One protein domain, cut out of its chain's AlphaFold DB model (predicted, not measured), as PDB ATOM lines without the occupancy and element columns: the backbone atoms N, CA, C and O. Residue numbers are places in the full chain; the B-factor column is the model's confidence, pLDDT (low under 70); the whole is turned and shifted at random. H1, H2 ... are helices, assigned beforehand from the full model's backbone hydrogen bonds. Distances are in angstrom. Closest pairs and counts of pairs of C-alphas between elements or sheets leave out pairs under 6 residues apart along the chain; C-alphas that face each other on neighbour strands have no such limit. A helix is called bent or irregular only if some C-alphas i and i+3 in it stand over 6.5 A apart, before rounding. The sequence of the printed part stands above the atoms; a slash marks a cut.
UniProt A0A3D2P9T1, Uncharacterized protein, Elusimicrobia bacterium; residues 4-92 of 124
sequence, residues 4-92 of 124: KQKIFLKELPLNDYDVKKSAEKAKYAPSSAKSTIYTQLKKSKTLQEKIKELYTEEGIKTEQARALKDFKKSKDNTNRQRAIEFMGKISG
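AT A GLANCE: This is residues 4 to 92 of the 124 residues of an uncharacterized protein of Elusimicrobia bacterium (UniProt A0A3D2P9T1). H1 sits in the middle with H2, H4 and H6 packed round it; the helical hairpin of H5 and H6 makes one end of the domain and H3 the other. The printed part has 89 residues with six named helices, H1 to H6 along the chain, and no named strand: all helix. It is compact, radius of gyration of the C-alphas 13.5 A, spans 36 by 26 by 22 A.

HOW THE PARTS SIT: H5, residues 57 to 73, and H6, residues 77 to 90, form a hairpin, closest C-alphas Phe 71 and Arg 80, 4.6 A. H6 touches H1, residues 4 to 14, with residues 82 to 86 alone, closest C-alphas Leu 14 and Phe 86, 6.2 A. H4, residues 45 to 54, touches H1 at a shallow tilt of 18 degrees, closest C-alphas Leu 9 and Ile 51, 7.1 A. H2, residues 19 to 25, touches H1, closest C-alphas Glu 11 and Ser 22, 4.9 A. H3, residues 33 to 43, touches H2, closest C-alphas Lys 20 and Lys 34, 5.4 A. Every O i to N i+4 pair is within hydrogen-bond range in H2 to H6, and 5 of 7 in H1.

IN THESE COORDINATES: H5 is 24.4 A long, from (159.871, 101.089, 153.942), and H6, 20.1 A, ends at (169.635, 106.233, 155.559). H1 is only just irregular, with C-alphas 10 and 13 6.8 A apart.

THE WHOLE: The farthest C-alphas, of Lys 42 and Lys 75, are 38.4 A apart. The printed part has no cut and no long link; pLDDT is under 70 at residues 91 to 92.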
ATOM      1  N   LYS A   4     167.576 103.301 129.815       89.94
ATOM      2  CA  LYS A   4     167.721 104.600 130.488       89.94
ATOM      3  C   LYS A   4     166.835 104.709 131.732       89.94
ATOM      4  O   LYS A   4     167.307 105.166 132.764       89.94
ATOM      5  N   GLN A   5     165.600 104.205 131.674       89.12
ATOM      6  CA  GLN A   5     164.696 104.163 132.831       89.12
ATOM      7  C   GLN A   5     165.217 103.250 133.949       89.12
ATOM      8  O   GLN A   5     165.126 103.606 135.118       89.12
ATOM      9  N   LYS A   6     165.796 102.090 133.607       89.06
ATOM     10  CA  LYS A   6     166.419 101.186 134.591       89.06
ATOM     11  C   LYS A   6     167.599 101.845 135.305       89.06
ATOM     12  O   LYS A   6     167.715 101.717 136.518       89.06
ATOM     13  N   ILE A   7     168.458 102.538 134.556       88.75
ATOM     14  CA  ILE A   7     169.604 103.259 135.125       88.75
ATOM     15  C   ILE A   7     169.104 104.410 136.004       88.75
ATOM     16  O   ILE A   7     169.541 104.523 137.139       88.75
ATOM     17  N   PHE A   8     168.128 105.189 135.534       91.94
ATOM     18  CA  PHE A   8     167.517 106.270 136.311       91.94
ATOM     19  C   PHE A   8     166.971 105.790 137.663       91.94
ATOM     20  O   PHE A   8     167.294 106.380 138.688       91.94
ATOM     21  N   LEU A   9     166.215 104.686 137.687       89.50
ATOM     22  CA  LEU A   9     165.688 104.116 138.932       89.50
ATOM     23  C   LEU A   9     166.794 103.658 139.893       89.50
ATOM     24  O   LEU A   9     166.625 103.773 141.100       89.50
ATOM     25  N   LYS A  10     167.926 103.166 139.374       86.50
ATOM     26  CA  LYS A  10     169.092 102.798 140.194       86.50
ATOM     27  C   LYS A  10     169.796 104.030 140.774       86.50
ATOM     28  O   LYS A  10     170.311 103.978 141.882       86.50
ATOM     29  N   GLU A  11     169.834 105.119 140.017       87.81
ATOM     30  CA  GLU A  11     170.505 106.363 140.400       87.81
ATOM     31  C   GLU A  11     169.650 107.248 141.322       87.81
ATOM     32  O   GLU A  11     170.194 108.151 141.947       87.81
ATOM     33  N   LEU A  12     168.333 107.038 141.420       86.94
ATOM     34  CA  LEU A  12     167.459 107.790 142.335       86.94
ATOM     35  C   LEU A  12     167.928 107.733 143.798       86.94
ATOM     36  O   LEU A  12     168.277 108.787 144.327       86.94
ATOM     37  N   PRO A  13     168.013 106.554 144.439       80.62
ATOM     38  CA  PRO A  13     168.442 106.469 145.835       80.62
ATOM     39  C   PRO A  13     169.880 106.974 146.047       80.62
ATOM     40  O   PRO A  13     170.188 107.541 147.086       80.62
ATOM     41  N   LEU A  14     170.756 106.825 145.048       79.75
ATOM     42  CA  LEU A  14     172.163 107.238 145.132       79.75
ATOM     43  C   LEU A  14     172.386 108.752 145.027       79.75
ATOM     44  O   LEU A  14     173.471 109.222 145.351       79.75
ATOM     45  N   ASN A  15     171.406 109.502 144.523       81.75
ATOM     46  CA  ASN A  15     171.497 110.952 144.352       81.75
ATOM     47  C   ASN A  15     170.366 111.660 145.113       81.75
ATOM     48  O   ASN A  15     169.789 112.615 144.600       81.75
ATOM     49  N   ASP A  16     170.023 111.169 146.305       75.12
ATOM     50  CA  ASP A  16     169.064 111.806 147.224       75.12
ATOM     51  C   ASP A  16     167.677 112.015 146.613       75.12
ATOM     52  O   ASP A  16     166.990 112.999 146.876       75.12
ATOM     53  N   TYR A  17     167.277 111.093 145.736       80.69
ATOM     54  CA  TYR A  17     166.034 111.169 144.977       80.69
ATOM     55  C   TYR A  17     165.905 112.448 144.118       80.69
ATOM     56  O   TYR A  17     164.817 112.778 143.633       80.69
ATOM     57  N   ASP A  18     167.021 113.136 143.839       85.19
ATOM     58  CA  ASP A  18     167.086 114.272 142.923       85.19
ATOM     59  C   ASP A  18     166.895 113.788 141.484       85.19
ATOM     60  O   ASP A  18     167.807 113.312 140.799       85.19
ATOM     61  N   VAL A  19     165.670 113.974 140.996       85.44
ATOM     62  CA  VAL A  19     165.246 113.578 139.651       85.44
ATOM     63  C   VAL A  19     166.172 114.120 138.560       85.44
ATOM     64  O   VAL A  19     166.393 113.431 137.564       85.44
ATOM     65  N   LYS A  20     166.712 115.339 138.704       87.31
ATOM     66  CA  LYS A  20     167.581 115.938 137.684       87.31
ATOM     67  C   LYS A  20     168.945 115.252 137.691       87.31
ATOM     68  O   LYS A  20     169.363 114.762 136.641       87.31
ATOM     69  N   LYS A  21     169.592 115.148 138.857       86.94
ATOM     70  CA  LYS A  21     170.908 114.497 138.987       86.94
ATOM     71  C   LYS A  21     170.853 113.032 138.553       86.94
ATOM     72  O   LYS A  21     171.668 112.608 137.732       86.94
ATOM     73  N   SER A  22     169.862 112.267 139.013       89.88
ATOM     74  CA  SER A  22     169.712 110.853 138.644       89.88
ATOM     75  C   SER A  22     169.453 110.666 137.146       89.88
ATOM     76  O   SER A  22     169.945 109.716 136.535       89.88
ATOM     77  N   ALA A  23     168.709 111.581 136.516       91.12
ATOM     78  CA  ALA A  23     168.479 111.546 135.075       91.12
ATOM     79  C   ALA A  23     169.745 111.906 134.275       91.12
ATOM     80  O   ALA A  23     170.039 111.259 133.269       91.12
ATOM     81  N   GLU A  24     170.544 112.871 134.729       90.00
ATOM     82  CA  GLU A  24     171.841 113.185 134.115       90.00
ATOM     83  C   GLU A  24     172.797 111.983 134.178       90.00
ATOM     84  O   GLU A  24     173.386 111.607 133.160       90.00
ATOM     85  N   LYS A  25     172.871 111.287 135.324       89.12
ATOM     86  CA  LYS A  25     173.636 110.030 135.462       89.12
ATOM     87  C   LYS A  25     173.128 108.923 134.537       89.12
ATOM     88  O   LYS A  25     173.920 108.164 133.979       89.12
ATOM     89  N   ALA A  26     171.821 108.883 134.283       90.19
ATOM     90  CA  ALA A  26     171.200 107.985 133.312       90.19
ATOM     91  C   ALA A  26     171.342 108.431 131.838       90.19
ATOM     92  O   ALA A  26     170.724 107.832 130.950       90.19
ATOM     93  N   LYS A  27     172.177 109.443 131.552       91.50
ATOM     94  CA  LYS A  27     172.451 109.979 130.205       91.50
ATOM     95  C   LYS A  27     171.211 110.572 129.522       91.50
ATOM     96  O   LYS A  27     171.005 110.406 128.309       91.50
ATOM     97  N   TYR A  28     170.349 111.229 130.297       90.75
ATOM     98  CA  TYR A  28     169.359 112.163 129.761       90.75
ATOM     99  C   TYR A  28     170.016 113.523 129.500       90.75
ATOM    100  O   TYR A  28     170.994 113.881 130.151       90.75
ATOM    101  N   ALA A  29     169.492 114.274 128.528       89.25
ATOM    102  CA  ALA A  29     170.004 115.605 128.219       89.25
ATOM    103  C   ALA A  29     169.741 116.551 129.410       89.25
ATOM    104  O   ALA A  29     168.580 116.681 129.797       89.25
ATOM    105  N   PRO A  30     170.759 117.227 129.979       84.88
ATOM    106  CA  PRO A  30     170.604 118.021 131.205       84.88
ATOM    107  C   PRO A  30     169.509 119.093 131.121       84.88
ATOM    108  O   PRO A  30     168.742 119.290 132.064       84.88
ATOM    109  N   SER A  31     169.386 119.746 129.961       88.12
ATOM    110  CA  SER A  31     168.418 120.821 129.710       88.12
ATOM    111  C   SER A  31     166.960 120.357 129.745       88.12
ATOM    112  O   SER A  31     166.074 121.144 130.068       88.12
ATOM    113  N   SER A  32     166.694 119.083 129.444       87.38
ATOM    114  CA  SER A  32     165.342 118.521 129.366       87.38
ATOM    115  C   SER A  32     165.143 117.286 130.247       87.38
ATOM    116  O   SER A  32     164.104 116.633 130.169       87.38
ATOM    117  N   ALA A  33     166.106 116.954 131.110       85.56
ATOM    118  CA  ALA A  33     166.092 115.744 131.926       85.56
ATOM    119  C   ALA A  33     164.829 115.669 132.796       85.56
ATOM    120  O   ALA A  33     164.063 114.709 132.714       85.56
ATOM    121  N   LYS A  34     164.551 116.739 133.551       85.88
ATOM    122  CA  LYS A  34     163.389 116.828 134.444       85.88
ATOM    123  C   LYS A  34     162.071 116.710 133.667       85.88
ATOM    124  O   LYS A  34     161.266 115.830 133.963       85.88
ATOM    125  N   SER A  35     161.861 117.541 132.642       88.69
ATOM    126  CA  SER A  35     160.624 117.539 131.837       88.69
ATOM    127  C   SER A  35     160.395 116.210 131.103       88.69
ATOM    128  O   SER A  35     159.262 115.722 131.034       88.69
ATOM    129  N   THR A  36     161.468 115.575 130.622       89.94
ATOM    130  CA  THR A  36     161.420 114.258 129.975       89.94
ATOM    131  C   THR A  36     160.960 113.184 130.951       89.94
ATOM    132  O   THR A  36     160.048 112.425 130.622       89.94
ATOM    133  N   ILE A  37     161.532 113.131 132.159       90.25
ATOM    134  CA  ILE A  37     161.124 112.160 133.182       90.25
ATOM    135  C   ILE A  37     159.663 112.378 133.587       90.25
ATOM    136  O   ILE A  37     158.904 111.414 133.609       90.25
ATOM    137  N   TYR A  38     159.222 113.622 133.803       88.06
ATOM    138  CA  TYR A  38     157.810 113.912 134.094       88.06
ATOM    139  C   TYR A  38     156.867 113.422 132.990       88.06
ATOM    140  O   TYR A  38     155.831 112.817 133.267       88.06
ATOM    141  N   THR A  39     157.237 113.640 131.729       90.62
ATOM    142  CA  THR A  39     156.452 113.161 130.585       90.62
ATOM    143  C   THR A  39     156.420 111.632 130.538       90.62
ATOM    144  O   THR A  39     155.373 111.040 130.275       90.62
ATOM    145  N   GLN A  40     157.548 110.978 130.823       89.12
ATOM    146  CA  GLN A  40     157.636 109.520 130.883       89.12
ATOM    147  C   GLN A  40     156.815 108.939 132.034       89.12
ATOM    148  O   GLN A  40     156.166 107.916 131.838       89.12
ATOM    149  N   LEU A  41     156.781 109.599 133.192       86.81
ATOM    150  CA  LEU A  41     155.968 109.186 134.334       86.81
ATOM    151  C   LEU A  41     154.475 109.237 134.027       86.81
ATOM    152  O   LEU A  41     153.764 108.290 134.338       86.81
ATOM    153  N   LYS A  42     154.012 110.288 133.340       85.81
ATOM    154  CA  LYS A  42     152.610 110.385 132.898       85.81
ATOM    155  C   LYS A  42     152.223 109.284 131.907       85.81
ATOM    156  O   LYS A  42     151.071 108.871 131.872       85.81
ATOM    157  N   LYS A  43     153.174 108.823 131.089       87.44
ATOM    158  CA  LYS A  43     152.939 107.813 130.045       87.44
ATOM    159  C   LYS A  43     153.176 106.376 130.514       87.44
ATOM    160  O   LYS A  43     152.723 105.448 129.854       87.44
ATOM    161  N   SER A  44     153.914 106.165 131.603       88.00
ATOM    162  CA  SER A  44     154.359 104.840 132.033       88.00
ATOM    163  C   SER A  44     153.928 104.538 133.461       88.00
ATOM    164  O   SER A  44     154.613 104.888 134.423       88.00
ATOM    165  N   LYS A  45     152.828 103.785 133.576       87.81
ATOM    166  CA  LYS A  45     152.322 103.262 134.850       87.81
ATOM    167  C   LYS A  45     153.387 102.449 135.597       87.81
ATOM    168  O   LYS A  45     153.620 102.680 136.775       87.81
ATOM    169  N   THR A  46     154.127 101.598 134.884       87.31
ATOM    170  CA  THR A  46     155.207 100.784 135.465       87.31
ATOM    171  C   THR A  46     156.338 101.626 136.059       87.31
ATOM    172  O   THR A  46     156.848 101.300 137.126       87.31
ATOM    173  N   LEU A  47     156.756 102.707 135.387       86.25
ATOM    174  CA  LEU A  47     157.794 103.594 135.924       86.25
ATOM    175  C   LEU A  47     157.297 104.298 137.192       86.25
ATOM    176  O   LEU A  47     158.039 104.417 138.160       86.25
ATOM    177  N   GLN A  48     156.036 104.731 137.190       85.75
ATOM    178  CA  GLN A  48     155.407 105.372 138.337       85.75
ATOM    179  C   GLN A  48     155.300 104.425 139.542       85.75
ATOM    180  O   GLN A  48     155.631 104.824 140.655       85.75
ATOM    181  N   GLU A  49     154.873 103.179 139.329       88.12
ATOM    182  CA  GLU A  49     154.802 102.145 140.369       88.12
ATOM    183  C   GLU A  49     156.187 101.850 140.950       88.12
ATOM    184  O   GLU A  49     156.354 101.875 142.165       88.12
ATOM    185  N   LYS A  50     157.208 101.694 140.100       87.00
ATOM    186  CA  LYS A  50     158.583 101.448 140.554       87.00
ATOM    187  C   LYS A  50     159.164 102.597 141.369       87.00
ATOM    188  O   LYS A  50     159.883 102.348 142.325       87.00
ATOM    189  N   ILE A  51     158.855 103.846 141.020       85.19
ATOM    190  CA  ILE A  51     159.257 104.981 141.858       85.19
ATOM    191  C   ILE A  51     158.535 104.934 143.201       85.19
ATOM    192  O   ILE A  51     159.187 105.114 144.220       85.19
ATOM    193  N   LYS A  52     157.224 104.661 143.225       83.75
ATOM    194  CA  LYS A  52     156.471 104.543 144.484       83.75
ATOM    195  C   LYS A  52     157.048 103.458 145.392       83.75
ATOM    196  O   LYS A  52     157.198 103.709 146.579       83.75
ATOM    197  N   GLU A  53     157.414 102.305 144.832       83.69
ATOM    198  CA  GLU A  53     158.078 101.225 145.571       83.69
ATOM    199  C   GLU A  53     159.377 101.699 146.243       83.69
ATOM    200  O   GLU A  53     159.637 101.317 147.373       83.69
ATOM    201  N   LEU A  54     160.166 102.575 145.612       80.31
ATOM    202  CA  LEU A  54     161.413 103.091 146.202       80.31
ATOM    203  C   LEU A  54     161.202 104.016 147.414       80.31
ATOM    204  O   LEU A  54     162.167 104.282 148.131       80.31
ATOM    205  N   TYR A  55     159.980 104.515 147.624       77.25
ATOM    206  CA  TYR A  55     159.610 105.341 148.777       77.25
ATOM    207  C   TYR A  55     158.905 104.547 149.886       77.25
ATOM    208  O   TYR A  55     158.557 105.128 150.912       77.25
ATOM    209  N   THR A  56     158.668 103.243 149.711       80.69
ATOM    210  CA  THR A  56     158.133 102.406 150.793       80.69
ATOM    211  C   THR A  56     159.253 101.952 151.725       80.69
ATOM    212  O   THR A  56     160.416 101.857 151.330       80.69
ATOM    213  N   GLU A  57     158.906 101.618 152.969       73.69
ATOM    214  CA  GLU A  57     159.871 101.089 153.942       73.69
ATOM    215  C   GLU A  57     160.564  99.811 153.430       73.69
ATOM    216  O   GLU A  57     161.772  99.632 153.590       73.69
ATOM    217  N   GLU A  58     159.816  98.941 152.744       77.94
ATOM    218  CA  GLU A  58     160.356  97.740 152.100       77.94
ATOM    219  C   GLU A  58     161.315  98.071 150.951       77.94
ATOM    220  O   GLU A  58     162.351  97.416 150.799       77.94
ATOM    221  N   GLY A  59     161.011  99.101 150.157       75.62
ATOM    222  CA  GLY A  59     161.889  99.579 149.092       75.62
ATOM    223  C   GLY A  59     163.209 100.112 149.631       75.62
ATOM    224  O   GLY A  59     164.273  99.740 149.131       75.62
ATOM    225  N   ILE A  60     163.155 100.900 150.707       76.44
ATOM    226  CA  ILE A  60     164.343 101.415 151.396       76.44
ATOM    227  C   ILE A  60     165.193 100.252 151.925       76.44
ATOM    228  O   ILE A  60     166.388 100.191 151.633       76.44
ATOM    229  N   LYS A  61     164.593  99.278 152.626       79.31
ATOM    230  CA  LYS A  61     165.295  98.074 153.118       79.31
ATOM    231  C   LYS A  61     165.933  97.268 151.983       79.31
ATOM    232  O   LYS A  61     167.060  96.784 152.109       79.31
ATOM    233  N   THR A  62     165.240  97.144 150.854       82.12
ATOM    234  CA  THR A  62     165.742  96.425 149.674       82.12
ATOM    235  C   THR A  62     166.956  97.128 149.064       82.12
ATOM    236  O   THR A  62     167.963  96.478 148.767       82.12
ATOM    237  N   GLU A  63     166.908  98.453 148.915       79.44
ATOM    238  CA  GLU A  63     168.036  99.228 148.393       79.44
ATOM    239  C   GLU A  63     169.208  99.286 149.387       79.44
ATOM    240  O   GLU A  63     170.359  99.205 148.959       79.44
ATOM    241  N   GLN A  64     168.967  99.291 150.704       75.12
ATOM    242  CA  GLN A  64     170.027  99.103 151.708       75.12
ATOM    243  C   GLN A  64     170.737  97.755 151.541       75.12
ATOM    244  O   GLN A  64     171.968  97.694 151.476       75.12
ATOM    245  N   ALA A  65     169.974  96.662 151.433       81.56
ATOM    246  CA  ALA A  65     170.530  95.324 151.241       81.56
ATOM    247  C   ALA A  65     171.340  95.232 149.937       81.56
ATOM    248  O   ALA A  65     172.397  94.589 149.880       81.56
ATOM    249  N   ARG A  66     170.874  95.915 148.887       81.00
ATOM    250  CA  ARG A  66     171.579  96.031 147.613       81.00
ATOM    251  C   ARG A  66     172.875  96.828 147.743       81.00
ATOM    252  O   ARG A  66     173.906  96.335 147.292       81.00
ATOM    253  N   ALA A  67     172.846  98.001 148.372       76.31
ATOM    254  CA  ALA A  67     174.031  98.824 148.599       76.31
ATOM    255  C   ALA A  67     175.098  98.058 149.394       76.31
ATOM    256  O   ALA A  67     176.265  98.036 149.003       76.31
ATOM    257  N   LEU A  68     174.695  97.317 150.432       80.12
ATOM    258  CA  LEU A  68     175.596  96.461 151.207       80.12
ATOM    259  C   LEU A  68     176.213  95.340 150.354       80.12
ATOM    260  O   LEU A  68     177.400  95.024 150.482       80.12
ATOM    261  N   LYS A  69     175.423  94.718 149.472       82.56
ATOM    262  CA  LYS A  69     175.904  93.685 148.545       82.56
ATOM    263  C   LYS A  69     176.892  94.261 147.529       82.56
ATOM    264  O   LYS A  69     177.925  93.637 147.287       82.56
ATOM    265  N   ASP A  70     176.594  95.427 146.964       75.94
ATOM    266  CA  ASP A  70     177.456  96.118 146.004       75.94
ATOM    267  C   ASP A  70     178.764  96.574 146.674       75.94
ATOM    268  O   ASP A  70     179.835  96.369 146.105       75.94
ATOM    269  N   PHE A  71     178.715  97.056 147.922       78.56
ATOM    270  CA  PHE A  71     179.902  97.354 148.729       78.56
ATOM    271  C   PHE A  71     180.804  96.122 148.904       78.56
ATOM    272  O   PHE A  71     181.995  96.168 148.595       78.56
ATOM    273  N   LYS A  72     180.227  94.995 149.343       79.12
ATOM    274  CA  LYS A  72     180.971  93.746 149.585       79.12
ATOM    275  C   LYS A  72     181.570  93.153 148.306       79.12
ATOM    276  O   LYS A  72     182.635  92.544 148.361       79.12
ATOM    277  N   LYS A  73     180.888  93.290 147.162       81.56
ATOM    278  CA  LYS A  73     181.299  92.674 145.887       81.56
ATOM    279  C   LYS A  73     182.163  93.567 145.001       81.56
ATOM    280  O   LYS A  73     182.929  93.040 144.196       81.56
ATOM    281  N   SER A  74     182.034  94.888 145.094       74.88
ATOM    282  CA  SER A  74     182.775  95.806 144.229       74.88
ATOM    283  C   SER A  74     184.273  95.736 144.524       74.88
ATOM    284  O   SER A  74     184.670  95.774 145.685       74.88
ATOM    285  N   LYS A  75     185.113  95.678 143.485       78.31
ATOM    286  CA  LYS A  75     186.563  95.950 143.584       78.31
ATOM    287  C   LYS A  75     186.895  97.430 143.355       78.31
ATOM    288  O   LYS A  75     188.006  97.855 143.637       78.31
ATOM    289  N   ASP A  76     185.930  98.198 142.852       81.19
ATOM    290  CA  ASP A  76     186.048  99.631 142.599       81.19
ATOM    291  C   ASP A  76     185.696 100.418 143.868       81.19
ATOM    292  O   ASP A  76     184.571 100.327 144.383       81.19
ATOM    293  N   ASN A  77     186.673 101.190 144.350       77.31
ATOM    294  CA  ASN A  77     186.559 102.043 145.529       77.31
ATOM    295  C   ASN A  77     185.479 103.117 145.374       77.31
ATOM    296  O   ASN A  77     184.811 103.437 146.352       77.31
ATOM    297  N   THR A  78     185.228 103.606 144.158       76.19
ATOM    298  CA  THR A  78     184.202 104.629 143.900       76.19
ATOM    299  C   THR A  78     182.808 104.101 144.222       76.19
ATOM    300  O   THR A  78     182.007 104.764 144.879       76.19
ATOM    301  N   ASN A  79     182.511 102.870 143.798       70.06
ATOM    302  CA  ASN A  79     181.217 102.240 144.070       70.06
ATOM    303  C   ASN A  79     181.066 101.872 145.549       70.06
ATOM    304  O   ASN A  79     179.970 101.979 146.096       70.06
ATOM    305  N   ARG A  80     182.163 101.476 146.212       72.38
ATOM    306  CA  ARG A  80     182.166 101.233 147.659       72.38
ATOM    307  C   ARG A  80     181.866 102.504 148.442       72.38
ATOM    308  O   ARG A  80     181.038 102.469 149.345       72.38
ATOM    309  N   GLN A  81     182.498 103.612 148.065       78.19
ATOM    310  CA  GLN A  81     182.283 104.907 148.696       78.19
ATOM    311  C   GLN A  81     180.823 105.349 148.568       78.19
ATOM    312  O   GLN A  81     180.199 105.654 149.578       78.19
ATOM    313  N   ARG A  82     180.237 105.272 147.367       73.38
ATOM    314  CA  ARG A  82     178.816 105.607 147.162       73.38
ATOM    315  C   ARG A  82     177.871 104.738 147.991       73.38
ATOM    316  O   ARG A  82     176.881 105.237 148.513       73.38
ATOM    317  N   ALA A  83     178.166 103.445 148.119       74.19
ATOM    318  CA  ALA A  83     177.364 102.545 148.943       74.19
ATOM    319  C   ALA A  83     177.449 102.898 150.440       74.19
ATOM    320  O   ALA A  83     176.428 102.873 151.124       74.19
ATOM    321  N   ILE A  84     178.639 103.261 150.938       73.81
ATOM    322  CA  ILE A  84     178.823 103.742 152.315       73.81
ATOM    323  C   ILE A  84     178.081 105.062 152.534       73.81
ATOM    324  O   ILE A  84     177.356 105.177 153.515       73.81
ATOM    325  N   GLU A  85     178.232 106.034 151.630       75.31
ATOM    326  CA  GLU A  85     177.548 107.332 151.707       75.31
ATOM    327  C   GLU A  85     176.031 107.139 151.785       75.31
ATOM    328  O   GLU A  85     175.382 107.681 152.675       75.31
ATOM    329  N   PHE A  86     175.476 106.284 150.927       76.06
ATOM    330  CA  PHE A  86     174.054 105.957 150.934       76.06
ATOM    331  C   PHE A  86     173.593 105.288 152.239       76.06
ATOM    332  O   PHE A  86     172.598 105.702 152.831       76.06
ATOM    333  N   MET A  87     174.322 104.279 152.731       74.38
ATOM    334  CA  MET A  87     173.998 103.634 154.011       74.38
ATOM    335  C   MET A  87     174.084 104.618 155.184       74.38
ATOM    336  O   MET A  87     173.236 104.591 156.078       74.38
ATOM    337  N   GLY A  88     175.090 105.494 155.176       71.75
ATOM    338  CA  GLY A  88     175.257 106.553 156.162       71.75
ATOM    339  C   GLY A  88     174.089 107.537 156.162       71.75
ATOM    340  O   GLY A  88     173.603 107.893 157.229       71.75
ATOM    341  N   LYS A  89     173.581 107.911 154.982       71.81
ATOM    342  CA  LYS A  89     172.410 108.790 154.856       71.81
ATOM    343  C   LYS A  89     171.142 108.146 155.406       71.81
ATOM    344  O   LYS A  89     170.447 108.761 156.204       71.81
ATOM    345  N   ILE A  90     170.859 106.886 155.060       70.19
ATOM    346  CA  ILE A  90     169.635 106.233 155.559       70.19
ATOM    347  C   ILE A  90     169.690 105.984 157.071       70.19
ATOM    348  O   ILE A  90     168.669 106.059 157.749       70.19
ATOM    349  N   SER A  91     170.869 105.686 157.614       65.56
ATOM    350  CA  SER A  91     171.046 105.503 159.060       65.56
ATOM    351  C   SER A  91     171.059 106.816 159.854       65.56
ATOM    352  O   SER A  91     171.144 106.765 161.078       65.56
ATOM    353  N   GLY A  92     170.988 107.975 159.187       63.91
ATOM    354  CA  GLY A  92     171.095 109.289 159.829       63.91
ATOM    355  C   GLY A  92     172.500 109.610 160.357       63.91
ATOM    356  O   GLY A  92     172.665 110.547 161.128       63.91
TER     357      GLY A  92